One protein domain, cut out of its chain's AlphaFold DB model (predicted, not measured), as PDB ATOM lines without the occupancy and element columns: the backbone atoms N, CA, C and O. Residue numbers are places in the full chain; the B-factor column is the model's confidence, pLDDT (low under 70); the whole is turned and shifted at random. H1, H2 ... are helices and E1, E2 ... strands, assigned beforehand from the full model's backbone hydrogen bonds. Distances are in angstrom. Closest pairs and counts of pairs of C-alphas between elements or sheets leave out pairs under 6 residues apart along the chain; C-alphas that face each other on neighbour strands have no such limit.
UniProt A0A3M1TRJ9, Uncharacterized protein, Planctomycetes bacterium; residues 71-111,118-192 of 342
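AT A GLANCE: This is residues 71 to 111 and 118 to 192 of the 342 residues of an uncharacterized protein of Planctomycetes bacterium (UniProt A0A3M1TRJ9). A twisted sheet of six strands has two helices, H1 and H2, packed on one face, H1 by E2 and E3 and H2 mostly by E4 and E5. Two shorter helices, H3 and H4, meet each other and only graze the sheet, and a long loop, residues 162 to 175, reaches outward between E6 and H3. The printed part has 116 residues with four named helices and six named strands, in the order E1 H1 E2 E3 H2 E4 E5 E6 H3 H4; the sheet, E2 E3 E1 E4 E5 E6, is antiparallel throughout and the class is mixed, helices and strands. The whole is compact, with a radius of gyration of the C-alphas of 14.0 A and spans of 42 by 34 by 25 A.

IN THESE COORDINATES: Across the sheet come E2, residues 93 to 98, 16.1 A; E3, residues 101 to 106, 16.2 A; E1, residues 71 to 74, from C-alpha 71 at (-42.952, 18.837, 5.681); E4, residues 133 to 139, 20.0 A; E5, residues 145 to 152, 21.4 A; and E6, residues 155 to 161, 17.8 A. The helices are H1, residues 78 to 88, 15.6 A; H2, residues 119 to 128, 14.2 A; H3, residues 176 to 183, 10.6 A; and H4, residues 188 to 191, ending at C-alpha 191 (-45.347, 16.806, 14.000).

HOW THE PARTS SIT: Within hydrogen-bond range are N 95 and O 103 of the hairpin E2 and E3, 2.8 A; N 73 and O 102 of E1 and E3, 2.8 A; N 72 and O 135 of E1 and E4, 2.8 A; N 136 and O 149 of the hairpin E4 and E5, 2.8 A; and N 150 and O 158 of the hairpin E5 and E6, 2.9 A. E4, E5 and E6 form a meander, each strand the antiparallel neighbour of the one before. E1, H1 and E2 form a split strand-helix-strand unit, with E3 between its two strands and a right-handed crossover. H1 and H2 are on the same face, making two layers, helices on one face of a sheet. H1 has a height over the sheet of 8.5 A and is over E3 and, only just, E2, on which 3 of its C-alphas fall; it runs along the strands, at 10 degrees to E3 on the local plane. The closest C-alphas of H2 and E5 are those of Ser 127 and Glu 152, 5.0 A apart. H1 and H2 are close but not clearly touching, with C-alphas 81 and 126 7.4 A apart, at a steep tilt of 47 degrees, opposite ways. H3 touches H4, the closest C-alphas being those of Ala 181 and Val 188, 5.4 A. H3 grazes the sheet with residues 176 to 180, H4 with residues 190 to 191. Every O i to N i+4 pair is within hydrogen-bond range in H1, H2 and H3; H4 is too short for one.

THE WHOLE: The C-alphas farthest apart, those of Ala 87 and Pro 167, are 43.0 A apart. Residues 112 to 117 are not printed, and C-alphas 111 and 118 are 15.8 A apart across the cut. Of the links that are printed whole, E6 to H3 is long, with 14 residues, and the others are tight. The mean pLDDT of the printed part is 75.7; residues 107 to 111, 139 to 146, 162 to 179 and 192 are under 70.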
ATOM      1  N   ILE A  71     -41.740  18.779   6.499       84.50
ATOM      2  CA  ILE A  71     -42.952  18.837   5.681       84.50
ATOM      3  C   ILE A  71     -43.938  17.813   6.228       84.50
ATOM      4  O   ILE A  71     -43.577  16.663   6.453       84.50
ATOM      5  N   LEU A  72     -45.186  18.221   6.418       86.31
ATOM      6  CA  LEU A  72     -46.292  17.316   6.692       86.31
ATOM      7  C   LEU A  72     -47.173  17.241   5.451       86.31
ATOM      8  O   LEU A  72     -47.637  18.263   4.954       86.31
ATOM      9  N   TYR A  73     -47.410  16.043   4.949       87.38
ATOM     10  CA  TYR A  73     -48.348  15.788   3.870       87.38
ATOM     11  C   TYR A  73     -49.566  15.053   4.425       87.38
ATOM     12  O   TYR A  73     -49.424  14.032   5.099       87.38
ATOM     13  N   VAL A  74     -50.747  15.592   4.137       88.06
ATOM     14  CA  VAL A  74     -52.045  14.999   4.459       88.06
ATOM     15  C   VAL A  74     -52.720  14.650   3.141       88.06
ATOM     16  O   VAL A  74     -53.119  15.549   2.407       88.06
ATOM     17  N   GLY A  75     -52.830  13.371   2.804       86.56
ATOM     18  CA  GLY A  75     -53.403  12.927   1.537       86.56
ATOM     19  C   GLY A  75     -53.253  11.423   1.311       86.56
ATOM     20  O   GLY A  75     -52.663  10.729   2.136       86.56
ATOM     21  N   PRO A  76     -53.804  10.890   0.210       87.56
ATOM     22  CA  PRO A  76     -53.741   9.461  -0.071       87.56
ATOM     23  C   PRO A  76     -52.301   8.985  -0.311       87.56
ATOM     24  O   PRO A  76     -51.435   9.758  -0.721       87.56
ATOM     25  N   GLU A  77     -52.076   7.687  -0.089       88.50
ATOM     26  CA  GLU A  77     -50.841   6.972  -0.454       88.50
ATOM     27  C   GLU A  77     -49.548   7.600   0.121       88.50
ATOM     28  O   GLU A  77     -48.600   7.881  -0.621       88.50
ATOM     29  N   PRO A  78     -49.465   7.822   1.449       87.12
ATOM     30  CA  PRO A  78     -48.315   8.478   2.074       87.12
ATOM     31  C   PRO A  78     -46.989   7.746   1.803       87.12
ATOM     32  O   PRO A  78     -45.967   8.393   1.580       87.12
ATOM     33  N   ASP A  79     -46.994   6.412   1.747       87.25
ATOM     34  CA  ASP A  79     -45.800   5.618   1.435       87.25
ATOM     35  C   ASP A  79     -45.281   5.877   0.016       87.25
ATOM     36  O   ASP A  79     -44.080   6.056  -0.199       87.25
ATOM     37  N   GLU A  80     -46.183   5.963  -0.964       89.06
ATOM     38  CA  GLU A  80     -45.801   6.223  -2.348       89.06
ATOM     39  C   GLU A  80     -45.253   7.645  -2.511       89.06
ATOM     40  O   GLU A  80     -44.255   7.864  -3.205       89.06
ATOM     41  N   GLN A  81     -45.868   8.620  -1.834       87.00
ATOM     42  CA  GLN A  81     -45.350   9.987  -1.805       87.00
ATOM     43  C   GLN A  81     -43.957  10.044  -1.175       87.00
ATOM     44  O   GLN A  81     -43.074  10.716  -1.712       87.00
ATOM     45  N   LEU A  82     -43.715   9.301  -0.091       86.88
ATOM     46  CA  LEU A  82     -42.398   9.237   0.537       86.88
ATOM     47  C   LEU A  82     -41.339   8.642  -0.399       86.88
ATOM     48  O   LEU A  82     -40.257   9.214  -0.534       86.88
ATOM     49  N   GLU A  83     -41.637   7.534  -1.078       88.06
ATOM     50  CA  GLU A  83     -40.701   6.914  -2.024       88.06
ATOM     51  C   GLU A  83     -40.390   7.828  -3.215       88.06
ATOM     52  O   GLU A  83     -39.238   7.943  -3.640       88.06
ATOM     53  N   ARG A  84     -41.381   8.580  -3.705       85.56
ATOM     54  CA  ARG A  84     -41.169   9.605  -4.742       85.56
ATOM     55  C   ARG A  84     -40.250  10.725  -4.254       85.56
ATOM     56  O   ARG A  84     -39.324  11.119  -4.968       85.56
ATOM     57  N   VAL A  85     -40.474  11.219  -3.037       84.62
ATOM     58  CA  VAL A  85     -39.614  12.236  -2.417       84.62
ATOM     59  C   VAL A  85     -38.192  11.696  -2.256       84.62
ATOM     60  O   VAL A  85     -37.249  12.393  -2.616       84.62
ATOM     61  N   ARG A  86     -38.015  10.443  -1.824       85.75
ATOM     62  CA  ARG A  86     -36.699   9.786  -1.716       85.75
ATOM     63  C   ARG A  86     -36.007   9.596  -3.064       85.75
ATOM     64  O   ARG A  86     -34.791   9.766  -3.153       85.75
ATOM     65  N   ALA A  87     -36.759   9.289  -4.122       85.88
ATOM     66  CA  ALA A  87     -36.213   9.142  -5.469       85.88
ATOM     67  C   ALA A  87     -35.575  10.448  -5.973       85.88
ATOM     68  O   ALA A  87     -34.530  10.418  -6.626       85.88
ATOM     69  N   ARG A  88     -36.174  11.597  -5.630       82.69
ATOM     70  CA  ARG A  88     -35.660  12.928  -5.980       82.69
ATOM     71  C   ARG A  88     -34.630  13.456  -4.977       82.69
ATOM     72  O   ARG A  88     -33.635  14.053  -5.381       82.69
ATOM     73  N   TRP A  89     -34.834  13.197  -3.690       79.38
ATOM     74  CA  TRP A  89     -33.968  13.605  -2.587       79.38
ATOM     75  C   TRP A  89     -33.586  12.389  -1.748       79.38
ATOM     76  O   TRP A  89     -34.233  12.063  -0.759       79.38
ATOM     77  N   ARG A  90     -32.478  11.736  -2.111       76.94
ATOM     78  CA  ARG A  90     -32.014  10.493  -1.462       76.94
ATOM     79  C   ARG A  90     -31.767  10.615   0.046       76.94
ATOM     80  O   ARG A  90     -31.744   9.606   0.738       76.94
ATOM     81  N   SER A  91     -31.549  11.831   0.549       76.06
ATOM     82  CA  SER A  91     -31.368  12.111   1.977       76.06
ATOM     83  C   SER A  91     -32.675  12.379   2.724       76.06
ATOM     84  O   SER A  91     -32.637  12.503   3.948       76.06
ATOM     85  N   ALA A  92     -33.806  12.504   2.023       79.75
ATOM     86  CA  ALA A  92     -35.096  12.733   2.651       79.75
ATOM     87  C   ALA A  92     -35.460  11.534   3.525       79.75
ATOM     88  O   ALA A  92     -35.481  10.380   3.085       79.75
ATOM     89  N   ARG A  93     -35.749  11.822   4.788       83.75
ATOM     90  CA  ARG A  93     -36.310  10.850   5.716       83.75
ATOM     91  C   ARG A  93     -37.794  11.141   5.841       83.75
ATOM     92  O   ARG A  93     -38.242  12.245   5.561       83.75
ATOM     93  N   GLY A  94     -38.564  10.147   6.236       85.88
ATOM     94  CA  GLY A  94     -39.978  10.347   6.473       85.88
ATOM     95  C   GLY A  94     -40.572   9.192   7.242       85.88
ATOM     96  O   GLY A  94     -39.988   8.108   7.298       85.88
ATOM     97  N   GLU A  95     -41.699   9.481   7.864       88.81
ATOM     98  CA  GLU A  95     -42.419   8.616   8.780       88.81
ATOM     99  C   GLU A  95     -43.910   8.776   8.493       88.81
ATOM    100  O   GLU A  95     -44.432   9.893   8.487       88.81
ATOM    101  N   VAL A  96     -44.593   7.663   8.243       88.12
ATOM    102  CA  VAL A  96     -46.053   7.648   8.155       88.12
ATOM    103  C   VAL A  96     -46.598   7.635   9.579       88.12
ATOM    104  O   VAL A  96     -46.318   6.723  10.353       88.12
ATOM    105  N   LEU A  97     -47.336   8.682   9.940       83.50
ATOM    106  CA  LEU A  97     -47.839   8.902  11.298       83.50
ATOM    107  C   LEU A  97     -49.251   8.330  11.510       83.50
ATOM    108  O   LEU A  97     -49.716   8.264  12.647       83.50
ATOM    109  N   GLY A  98     -49.927   7.935  10.432       83.88
ATOM    110  CA  GLY A  98     -51.288   7.405  10.428       83.88
ATOM    111  C   GLY A  98     -51.853   7.337   9.010       83.88
ATOM    112  O   GLY A  98     -51.142   7.608   8.039       83.88
ATOM    113  N   GLU A  99     -53.135   6.992   8.884       84.06
ATOM    114  CA  GLU A  99     -53.804   6.945   7.581       84.06
ATOM    115  C   GLU A  99     -53.745   8.307   6.883       84.06
ATOM    116  O   GLU A  99     -54.238   9.316   7.382       84.06
ATOM    117  N   GLY A 100     -53.090   8.325   5.722       86.00
ATOM    118  CA  GLY A 100     -52.940   9.519   4.900       86.00
ATOM    119  C   GLY A 100     -52.049  10.614   5.490       86.00
ATOM    120  O   GLY A 100     -52.076  11.735   4.989       86.00
ATOM    121  N   LEU A 101     -51.266  10.326   6.535       88.19
ATOM    122  CA  LEU A 101     -50.412  11.317   7.187       88.19
ATOM    123  C   LEU A 101     -48.935  10.946   7.070       88.19
ATOM    124  O   LEU A 101     -48.473   9.980   7.675       88.19
ATOM    125  N   LEU A 102     -48.178  11.762   6.342       88.50
ATOM    126  CA  LEU A 102     -46.747  11.588   6.127       88.50
ATOM    127  C   LEU A 102     -45.974  12.780   6.690       88.50
ATOM    128  O   LEU A 102     -46.159  13.909   6.239       88.50
ATOM    129  N   ARG A 103     -45.036  12.528   7.604       87.94
ATOM    130  CA  ARG A 103     -43.991  13.492   7.963       87.94
ATOM    131  C   ARG A 103     -42.763  13.234   7.103       87.94
ATOM    132  O   ARG A 103     -42.310  12.100   6.999       87.94
ATOM    133  N   ILE A 104     -42.198  14.280   6.520       86.25
ATOM    134  CA  ILE A 104     -40.944  14.251   5.774       86.25
ATOM    135  C   ILE A 104     -39.953  15.140   6.521       86.25
ATOM    136  O   ILE A 104     -40.150  16.349   6.648       86.25
ATOM    137  N   ASP A 105     -38.877  14.525   6.994       79.94
ATOM    138  CA  ASP A 105     -37.762  15.196   7.643       79.94
ATOM    139  C   ASP A 105     -36.714  15.520   6.576       79.94
ATOM    140  O   ASP A 105     -36.113  14.633   5.950       79.94
ATOM    141  N   LEU A 106     -36.481  16.810   6.367       70.81
ATOM    142  CA  LEU A 106     -35.510  17.293   5.401       70.81
ATOM    143  C   LEU A 106     -34.332  17.813   6.207       70.81
ATOM    144  O   LEU A 106     -34.317  18.960   6.644       70.81
ATOM    145  N   SER A 107     -33.364  16.926   6.463       60.81
ATOM    146  CA  SER A 107     -32.181  17.267   7.250       60.81
ATOM    147  C   SER A 107     -31.485  18.472   6.616       60.81
ATOM    148  O   SER A 107     -30.886  18.363   5.542       60.81
ATOM    149  N   SER A 108     -31.561  19.624   7.272       52.50
ATOM    150  CA  SER A 108     -30.788  20.800   6.911       52.50
ATOM    151  C   SER A 108     -29.314  20.476   7.153       52.50
ATOM    152  O   SER A 108     -28.866  20.298   8.286       52.50
ATOM    153  N   SER A 109     -28.527  20.362   6.078       43.72
ATOM    154  CA  SER A 109     -27.073  20.370   6.234       43.72
ATOM    155  C   SER A 109     -26.680  21.684   6.935       43.72
ATOM    156  O   SER A 109     -27.185  22.739   6.539       43.72
ATOM    157  N   PRO A 110     -25.810  21.685   7.966       40.91
ATOM    158  CA  PRO A 110     -25.700  22.805   8.910       40.91
ATOM    159  C   PRO A 110     -25.049  24.069   8.343       40.91
ATOM    160  O   PRO A 110     -24.879  25.047   9.066       40.91
ATOM    161  N   ARG A 111     -24.619  24.057   7.081       38.78
ATOM    162  CA  ARG A 111     -24.060  25.220   6.394       38.78
ATOM    163  C   ARG A 111     -24.363  25.116   4.909       38.78
ATOM    164  O   ARG A 111     -23.719  24.337   4.218       38.78
ATOM    165  N   ASN A 118     -35.823  24.109  -2.971       72.12
ATOM    166  CA  ASN A 118     -36.895  25.075  -2.806       72.12
ATOM    167  C   ASN A 118     -38.065  24.366  -2.109       72.12
ATOM    168  O   ASN A 118     -38.805  23.591  -2.719       72.12
ATOM    169  N   ASP A 119     -38.192  24.609  -0.809       73.25
ATOM    170  CA  ASP A 119     -39.287  24.135   0.038       73.25
ATOM    171  C   ASP A 119     -40.670  24.411  -0.583       73.25
ATOM    172  O   ASP A 119     -41.542  23.546  -0.570       73.25
ATOM    173  N   VAL A 120     -40.854  25.576  -1.207       79.50
ATOM    174  CA  VAL A 120     -42.083  25.964  -1.911       79.50
ATOM    175  C   VAL A 120     -42.360  25.065  -3.113       79.50
ATOM    176  O   VAL A 120     -43.509  24.676  -3.320       79.50
ATOM    177  N   GLU A 121     -41.344  24.707  -3.899       83.00
ATOM    178  CA  GLU A 121     -41.525  23.813  -5.051       83.00
ATOM    179  C   GLU A 121     -41.915  22.403  -4.619       83.00
ATOM    180  O   GLU A 121     -42.808  21.815  -5.226       83.00
ATOM    181  N   LEU A 122     -41.292  21.885  -3.558       82.88
ATOM    182  CA  LEU A 122     -41.612  20.568  -3.014       82.88
ATOM    183  C   LEU A 122     -43.037  20.525  -2.447       82.88
ATOM    184  O   LEU A 122     -43.805  19.624  -2.779       82.88
ATOM    185  N   LEU A 123     -43.435  21.528  -1.662       85.00
ATOM    186  CA  LEU A 123     -44.806  21.636  -1.148       85.00
ATOM    187  C   LEU A 123     -45.835  21.761  -2.281       85.00
ATOM    188  O   LEU A 123     -46.893  21.124  -2.251       85.00
ATOM    189  N   ALA A 124     -45.519  22.547  -3.312       86.69
ATOM    190  CA  ALA A 124     -46.357  22.668  -4.495       86.69
ATOM    191  C   ALA A 124     -46.413  21.363  -5.304       86.69
ATOM    192  O   ALA A 124     -47.430  21.054  -5.909       86.69
ATOM    193  N   GLU A 125     -45.343  20.579  -5.354       86.25
ATOM    194  CA  GLU A 125     -45.344  19.294  -6.049       86.25
ATOM    195  C   GLU A 125     -46.179  18.246  -5.312       86.25
ATOM    196  O   GLU A 125     -47.050  17.632  -5.934       86.25
ATOM    197  N   LEU A 126     -45.961  18.098  -4.001       85.00
ATOM    198  CA  LEU A 126     -46.694  17.161  -3.143       85.00
ATOM    199  C   LEU A 126     -48.201  17.415  -3.194       85.00
ATOM    200  O   LEU A 126     -48.989  16.491  -3.364       85.00
ATOM    201  N   SER A 127     -48.603  18.683  -3.123       88.25
ATOM    202  CA  SER A 127     -50.020  19.060  -3.160       88.25
ATOM    203  C   SER A 127     -50.653  19.021  -4.559       88.25
ATOM    204  O   SER A 127     -51.873  19.042  -4.664       88.25
ATOM    205  N   ARG A 128     -49.885  18.982  -5.660       87.12
ATOM    206  CA  ARG A 128     -50.443  19.013  -7.034       87.12
ATOM    207  C   ARG A 128     -50.968  17.662  -7.507       87.12
ATOM    208  O   ARG A 128     -51.804  17.617  -8.403       87.12
ATOM    209  N   ARG A 129     -50.420  16.564  -6.985       74.56
ATOM    210  CA  ARG A 129     -50.586  15.223  -7.571       74.56
ATOM    211  C   ARG A 129     -51.681  14.370  -6.926       74.56
ATOM    212  O   ARG A 129     -51.819  13.211  -7.296       74.56
ATOM    213  N   GLY A 130     -52.482  14.942  -6.030       70.50
ATOM    214  CA  GLY A 130     -53.645  14.296  -5.421       70.50
ATOM    215  C   GLY A 130     -54.472  15.292  -4.599       70.50
ATOM    216  O   GLY A 130     -54.076  16.455  -4.507       70.50
ATOM    217  N   PRO A 131     -55.586  14.866  -3.973       79.81
ATOM    218  CA  PRO A 131     -56.428  15.704  -3.105       79.81
ATOM    219  C   PRO A 131     -55.764  16.030  -1.748       79.81
ATOM    220  O   PRO A 131     -56.437  16.137  -0.730       79.81
ATOM    221  N   GLY A 132     -54.432  16.118  -1.715       83.44
ATOM    222  CA  GLY A 132     -53.656  16.269  -0.494       83.44
ATOM    223  C   GLY A 132     -53.227  17.707  -0.220       83.44
ATOM    224  O   GLY A 132     -52.993  18.500  -1.136       83.44
ATOM    225  N   VAL A 133     -53.061  18.010   1.063       86.69
ATOM    226  CA  VAL A 133     -52.554  19.283   1.573       86.69
ATOM    227  C   VAL A 133     -51.134  19.077   2.085       86.69
ATOM    228  O   VAL A 133     -50.856  18.139   2.832       86.69
ATOM    229  N   ALA A 134     -50.219  19.955   1.682       85.69
ATOM    230  CA  ALA A 134     -48.839  19.945   2.144       85.69
ATOM    231  C   ALA A 134     -48.575  21.153   3.051       85.69
ATOM    232  O   ALA A 134     -48.773  22.302   2.654       85.69
ATOM    233  N   PHE A 135     -48.093  20.888   4.258       85.38
ATOM    234  CA  PHE A 135     -47.690  21.880   5.241       85.38
ATOM    235  C   PHE A 135     -46.167  21.911   5.310       85.38
ATOM    236  O   PHE A 135     -45.531  20.885   5.534       85.38
ATOM    237  N   GLY A 136     -45.574  23.083   5.120       83.00
ATOM    238  CA  GLY A 136     -44.149  23.298   5.335       83.00
ATOM    239  C   GLY A 136     -43.916  24.058   6.622       83.00
ATOM    240  O   GLY A 136     -44.554  25.092   6.834       83.00
ATOM    241  N   PHE A 137     -42.994  23.568   7.442       77.88
ATOM    242  CA  PHE A 137     -42.538  24.230   8.656       77.88
ATOM    243  C   PHE A 137     -41.128  24.765   8.442       77.88
ATOM    244  O   PHE A 137     -40.255  24.050   7.943       77.88
ATOM    245  N   PHE A 138     -40.912  26.019   8.826       72.75
ATOM    246  CA  PHE A 138     -39.626  26.691   8.658       72.75
ATOM    247  C   PHE A 138     -39.067  27.036  10.016       72.75
ATOM    248  O   PHE A 138     -39.820  27.435  10.902       72.75
ATOM    249  N   CYS A 139     -37.760  26.891  10.164       64.06
ATOM    250  CA  CYS A 139     -37.032  27.372  11.318       64.06
ATOM    251  C   CYS A 139     -36.136  28.548  10.937       64.06
ATOM    252  O   CYS A 139     -35.556  28.556   9.850       64.06
ATOM    253  N   ASP A 140     -35.984  29.500  11.854       62.06
ATOM    254  CA  ASP A 140     -35.017  30.582  11.709       62.06
ATOM    255  C   ASP A 140     -33.569  30.045  11.784       62.06
ATOM    256  O   ASP A 140     -33.307  28.867  12.052       62.06
ATOM    257  N   GLY A 141     -32.587  30.927  11.574       54.72
ATOM    258  CA  GLY A 141     -31.163  30.567  11.606       54.72
ATOM    259  C   GLY A 141     -30.647  30.033  12.953       54.72
ATOM    260  O   GLY A 141     -29.509  29.567  13.012       54.72
ATOM    261  N   VAL A 142     -31.451  30.093  14.022       58.09
ATOM    262  CA  VAL A 142     -31.139  29.538  15.349       58.09
ATOM    263  C   VAL A 142     -32.026  28.343  15.720       58.09
ATOM    264  O   VAL A 142     -31.883  27.805  16.815       58.09
ATOM    265  N   GLY A 143     -32.881  27.882  14.804       58.84
ATOM    266  CA  GLY A 143     -33.707  26.694  14.979       58.84
ATOM    267  C   GLY A 143     -35.054  26.934  15.670       58.84
ATOM    268  O   GLY A 143     -35.619  26.006  16.233       58.84
ATOM    269  N   ARG A 144     -35.606  28.146  15.670       62.59
ATOM    270  CA  ARG A 144     -36.959  28.396  16.207       62.59
ATOM    271  C   ARG A 144     -37.986  28.313  15.093       62.59
ATOM    272  O   ARG A 144     -37.714  28.801  14.005       62.59
ATOM    273  N   ALA A 145     -39.162  27.737  15.352       64.75
ATOM    274  CA  ALA A 145     -40.241  27.639  14.363       64.75
ATOM    275  C   ALA A 145     -40.663  29.033  13.870       64.75
ATOM    276  O   ALA A 145     -41.349  29.771  14.556       64.75
ATOM    277  N   GLU A 146     -40.260  29.410  12.671       67.62
ATOM    278  CA  GLU A 146     -40.495  30.718  12.075       67.62
ATOM    279  C   GLU A 146     -41.903  30.827  11.464       67.62
ATOM    280  O   GLU A 146     -42.495  31.902  11.425       67.62
ATOM    281  N   GLY A 147     -42.493  29.717  11.015       72.38
ATOM    282  CA  GLY A 147     -43.844  29.749  10.466       72.38
ATOM    283  C   GLY A 147     -44.297  28.464   9.792       72.38
ATOM    284  O   GLY A 147     -43.576  27.466   9.743       72.38
ATOM    285  N   VAL A 148     -45.511  28.522   9.246       80.62
ATOM    286  CA  VAL A 148     -46.162  27.441   8.502       80.62
ATOM    287  C   VAL A 148     -46.642  27.969   7.155       80.62
ATOM    288  O   VAL A 148     -47.260  29.029   7.081       80.62
ATOM    289  N   ARG A 149     -46.388  27.224   6.079       86.19
ATOM    290  CA  ARG A 149     -47.000  27.454   4.761       86.19
ATOM    291  C   ARG A 149     -47.880  26.273   4.410       86.19
ATOM    292  O   ARG A 149     -47.483  25.136   4.639       86.19
ATOM    293  N   VAL A 150     -49.028  26.548   3.809       86.94
ATOM    294  CA  VAL A 150     -50.003  25.531   3.415       86.94
ATOM    295  C   VAL A 150     -50.168  25.561   1.905       86.94
ATOM    296  O   VAL A 150     -50.364  26.628   1.314       86.94
ATOM    297  N   PHE A 151     -50.070  24.392   1.282       90.62
ATOM    298  CA  PHE A 151     -50.238  24.201  -0.149       90.62
ATOM    299  C   PHE A 151     -51.329  23.180  -0.435       90.62
ATOM    300  O   PHE A 151     -51.366  22.114   0.174       90.62
ATOM    301  N   GLU A 152     -52.161  23.488  -1.420       89.38
ATOM    302  CA  GLU A 152     -53.228  22.627  -1.919       89.38
ATOM    303  C   GLU A 152     -53.280  22.754  -3.446       89.38
ATOM    304  O   GLU A 152     -53.110  23.850  -3.992       89.38
ATOM    305  N   ALA A 153     -53.444  21.634  -4.157       89.12
ATOM    306  CA  ALA A 153     -53.469  21.592  -5.624       89.12
ATOM    307  C   ALA A 153     -52.264  22.299  -6.293       89.12
ATOM    308  O   ALA A 153     -52.362  22.884  -7.376       89.12
ATOM    309  N   GLY A 154     -51.103  22.279  -5.637       88.50
ATOM    310  CA  GLY A 154     -49.879  22.921  -6.105       88.50
ATOM    311  C   GLY A 154     -49.834  24.439  -5.990       88.50
ATOM    312  O   GLY A 154     -48.946  25.055  -6.584       88.50
ATOM    313  N   ARG A 155     -50.759  25.047  -5.243       89.19
ATOM    314  CA  ARG A 155     -50.807  26.487  -4.966       89.19
ATOM    315  C   ARG A 155     -50.667  26.733  -3.469       89.19
ATOM    316  O   ARG A 155     -51.189  25.972  -2.665       89.19
ATOM    317  N   ARG A 156     -49.983  27.816  -3.095       91.56
ATOM    318  CA  ARG A 156     -49.927  28.269  -1.699       91.56
ATOM    319  C   ARG A 156     -51.266  28.904  -1.330       91.56
ATOM    320  O   ARG A 156     -51.641  29.887  -1.966       91.56
ATOM    321  N   ILE A 157     -51.939  28.369  -0.318       89.19
ATOM    322  CA  ILE A 157     -53.252  28.851   0.140       89.19
ATOM    323  C   ILE A 157     -53.179  29.637   1.452       89.19
ATOM    324  O   ILE A 157     -53.981  30.540   1.655       89.19
ATOM    325  N   ASP A 158     -52.191  29.353   2.307       82.75
ATOM    326  CA  ASP A 158     -51.958  30.091   3.554       82.75
ATOM    327  C   ASP A 158     -50.449  30.173   3.850       82.75
ATOM    328  O   ASP A 158     -49.647  29.336   3.415       82.75
ATOM    329  N   ALA A 159     -50.053  31.214   4.572       81.56
ATOM    330  CA  ALA A 159     -48.721  31.385   5.122       81.56
ATOM    331  C   ALA A 159     -48.826  32.201   6.411       81.56
ATOM    332  O   ALA A 159     -49.210  33.368   6.387       81.56
ATOM    333  N   ARG A 160     -48.438  31.592   7.529       78.62
ATOM    334  CA  ARG A 160     -48.418  32.233   8.843       78.62
ATOM    335  C   ARG A 160     -46.994  32.254   9.367       78.62
ATOM    336  O   ARG A 160     -46.304  31.239   9.311       78.62
ATOM    337  N   HIS A 161     -46.570  33.406   9.861       70.69
ATOM    338  CA  HIS A 161     -45.232  33.645  10.395       70.69
ATOM    339  C   HIS A 161     -45.335  34.022  11.871       70.69
ATOM    340  O   HIS A 161     -46.330  34.619  12.285       70.69
ATOM    341  N   VAL A 162     -44.339  33.628  12.658       65.31
ATOM    342  CA  VAL A 162     -44.213  33.977  14.072       65.31
ATOM    343  C   VAL A 162     -43.035  34.936  14.222       65.31
ATOM    344  O   VAL A 162     -41.878  34.550  14.066       65.31
ATOM    345  N   GLU A 163     -43.335  36.190  14.559       65.69
ATOM    346  CA  GLU A 163     -42.325  37.197  14.899       65.69
ATOM    347  C   GLU A 163     -41.855  36.984  16.348       65.69
ATOM    348  O   GLU A 163     -42.464  37.462  17.303       65.69
ATOM    349  N   TRP A 164     -40.770  36.226  16.529       57.31
ATOM    350  CA  TRP A 164     -40.216  35.912  17.857       57.31
ATOM    351  C   TRP A 164     -39.657  37.119  18.616       57.31
ATOM    352  O   TRP A 164     -39.456  37.048  19.828       57.31
ATOM    353  N   ASP A 165     -39.338  38.196  17.908       56.38
ATOM    354  CA  ASP A 165     -38.678  39.392  18.426       56.38
ATOM    355  C   ASP A 165     -39.657  40.502  18.837       56.38
ATOM    356  O   ASP A 165     -39.228  41.505  19.413       56.38
ATOM    357  N   ARG A 166     -40.964  40.319  18.606       51.00
ATOM    358  CA  ARG A 166     -41.992  41.289  18.986       51.00
ATOM    359  C   ARG A 166     -42.890  40.760  20.106       51.00
ATOM    360  O   ARG A 166     -43.573  39.757  19.924       51.00
ATOM    361  N   PRO A 167     -42.933  41.423  21.276       44.56
ATOM    362  CA  PRO A 167     -43.940  41.126  22.280       44.56
ATOM    363  C   PRO A 167     -45.341  41.589  21.818       44.56
ATOM    364  O   PRO A 167     -45.452  42.655  21.207       44.56
ATOM    365  N   PRO A 168     -46.409  40.843  22.161       57.16
ATOM    366  CA  PRO A 168     -46.374  39.580  22.897       57.16
ATOM    367  C   PRO A 168     -45.942  38.408  22.001       57.16
ATOM    368  O   PRO A 168     -46.452  38.243  20.897       57.16
ATOM    369  N   VAL A 169     -45.038  37.559  22.510       54.28
ATOM    370  CA  VAL A 169     -44.743  36.265  21.875       54.28
ATOM    371  C   VAL A 169     -46.060  35.484  21.829       54.28
ATOM    372  O   VAL A 169     -46.673  35.317  22.889       54.28
ATOM    373  N   PRO A 170     -46.534  35.040  20.652       55.31
ATOM    374  CA  PRO A 170     -47.838  34.405  20.549       55.31
ATOM    375  C   PRO A 170     -47.887  33.137  21.403       55.31
ATOM    376  O   PRO A 170     -46.926  32.359  21.433       55.31
ATOM    377  N   ASP A 171     -49.017  32.947  22.090       57.91
ATOM    378  CA  ASP A 171     -49.316  31.751  22.878       57.91
ATOM    379  C   ASP A 171     -48.965  30.494  22.061       57.91
ATOM    380  O   ASP A 171     -49.344  30.410  20.889       57.91
ATOM    381  N   PRO A 172     -48.268  29.500  22.638       51.81
ATOM    382  CA  PRO A 172     -48.038  28.224  21.984       51.81
ATOM    383  C   PRO A 172     -49.273  27.530  21.409       51.81
ATOM    384  O   PRO A 172     -49.101  26.710  20.517       51.81
ATOM    385  N   ILE A 173     -50.483  27.820  21.893       52.38
ATOM    386  CA  ILE A 173     -51.757  27.344  21.327       52.38
ATOM    387  C   ILE A 173     -52.129  28.119  20.053       52.38
ATOM    388  O   ILE A 173     -52.678  27.543  19.114       52.38
ATOM    389  N   ALA A 174     -51.779  29.404  19.977       57.62
ATOM    390  CA  ALA A 174     -51.951  30.235  18.786       57.62
ATOM    391  C   ALA A 174     -50.935  29.904  17.678       57.62
ATOM    392  O   ALA A 174     -51.035  30.428  16.566       57.62
ATOM    393  N   TRP A 175     -49.959  29.028  17.944       68.50
ATOM    394  CA  TRP A 175     -49.031  28.589  16.912       68.50
ATOM    395  C   TRP A 175     -49.780  27.747  15.879       68.50
ATOM    396  O   TRP A 175     -50.413  26.753  16.247       68.50
ATOM    397  N   PRO A 176     -49.660  28.061  14.576       68.75
ATOM    398  CA  PRO A 176     -50.358  27.305  13.536       68.75
ATOM    399  C   PRO A 176     -50.045  25.803  13.596       68.75
ATOM    400  O   PRO A 176     -50.900  24.968  13.318       68.75
ATOM    401  N   ILE A 177     -48.831  25.464  14.032       69.88
ATOM    402  CA  ILE A 177     -48.355  24.091  14.187       69.88
ATOM    403  C   ILE A 177     -48.977  23.360  15.379       69.88
ATOM    404  O   ILE A 177     -49.243  22.168  15.288       69.88
ATOM    405  N   ALA A 178     -49.251  24.069  16.476       68.94
ATOM    406  CA  ALA A 178     -49.911  23.504  17.645       68.94
ATOM    407  C   ALA A 178     -51.405  23.319  17.403       68.94
ATOM    408  O   ALA A 178     -51.960  22.292  17.780       68.94
ATOM    409  N   SER A 179     -52.030  24.269  16.705       69.62
ATOM    410  CA  SER A 179     -53.417  24.143  16.264       69.62
ATOM    411  C   SER A 179     -53.597  22.961  15.299       69.62
ATOM    412  O   SER A 179     -54.535  22.183  15.454       69.62
ATOM    413  N   LEU A 180     -52.654  22.760  14.368       71.38
ATOM    414  CA  LEU A 180     -52.630  21.596  13.476       71.38
ATOM    415  C   LEU A 180     -52.356  20.279  14.220       71.38
ATOM    416  O   LEU A 180     -53.003  19.275  13.946       71.38
ATOM    417  N   ALA A 181     -51.418  20.269  15.172       73.06
ATOM    418  CA  ALA A 181     -51.162  19.098  16.013       73.06
ATOM    419  C   ALA A 181     -52.436  18.674  16.750       73.06
ATOM    420  O   ALA A 181     -52.837  17.514  16.680       73.06
ATOM    421  N   LEU A 182     -53.120  19.643  17.361       74.19
ATOM    422  CA  LEU A 182     -54.371  19.423  18.068       74.19
ATOM    423  C   LEU A 182     -55.475  18.886  17.144       74.19
ATOM    424  O   LEU A 182     -56.138  17.920  17.514       74.19
ATOM    425  N   SER A 183     -55.660  19.460  15.948       73.38
ATOM    426  CA  SER A 183     -56.701  19.004  15.011       73.38
ATOM    427  C   SER A 183     -56.455  17.594  14.475       73.38
ATOM    428  O   SER A 183     -57.408  16.888  14.151       73.38
ATOM    429  N   LEU A 184     -55.192  17.167  14.425       75.56
ATOM    430  CA  LEU A 184     -54.789  15.817  14.038       75.56
ATOM    431  C   LEU A 184     -54.706  14.842  15.227       75.56
ATOM    432  O   LEU A 184     -54.381  13.675  15.026       75.56
ATOM    433  N   GLY A 185     -54.968  15.290  16.462       75.75
ATOM    434  CA  GLY A 185     -54.828  14.457  17.663       75.75
ATOM    435  C   GLY A 185     -53.380  14.033  17.952       75.75
ATOM    436  O   GLY A 185     -53.137  12.965  18.516       75.75
ATOM    437  N   LEU A 186     -52.405  14.843  17.541       77.38
ATOM    438  CA  LEU A 186     -50.973  14.597  17.694       77.38
ATOM    439  C   LEU A 186     -50.336  15.618  18.640       77.38
ATOM    440  O   LEU A 186     -50.834  16.725  18.825       77.38
ATOM    441  N   SER A 187     -49.190  15.262  19.226       72.50
ATOM    442  CA  SER A 187     -48.367  16.239  19.943       72.50
ATOM    443  C   SER A 187     -47.546  17.074  18.952       72.50
ATOM    444  O   SER A 187     -47.230  16.618  17.847       72.50
ATOM    445  N   VAL A 188     -47.167  18.293  19.342       70.88
ATOM    446  CA  VAL A 188     -46.329  19.174  18.506       70.88
ATOM    447  C   VAL A 188     -44.977  18.520  18.213       70.88
ATOM    448  O   VAL A 188     -44.455  18.643  17.110       70.88
ATOM    449  N   GLU A 189     -44.452  17.757  19.165       74.38
ATOM    450  CA  GLU A 189     -43.198  17.009  19.060       74.38
ATOM    451  C   GLU A 189     -43.304  15.832  18.076       74.38
ATOM    452  O   GLU A 189     -42.307  15.416  17.489       74.38
ATOM    453  N   ARG A 190     -44.512  15.285  17.851       76.25
ATOM    454  CA  ARG A 190     -44.729  14.263  16.809       76.25
ATOM    455  C   ARG A 190     -44.753  14.872  15.410       76.25
ATOM    456  O   ARG A 190     -44.244  14.251  14.474       76.25
ATOM    457  N   LEU A 191     -45.317  16.075  15.271       70.69
ATOM    458  CA  LEU A 191     -45.347  16.806  14.000       70.69
ATOM    459  C   LEU A 191     -44.015  17.480  13.665       70.69
ATOM    460  O   LEU A 191     -43.698  17.662  12.490       70.69
ATOM    461  N   THR A 192     -43.241  17.861  14.678       67.06
ATOM    462  CA  THR A 192     -42.065  18.715  14.521       67.06
ATOM    463  C   THR A 192     -40.952  18.246  15.442       67.06
ATOM    464  O   THR A 192     -41.184  17.991  16.619       67.06
TER     465      THR A 192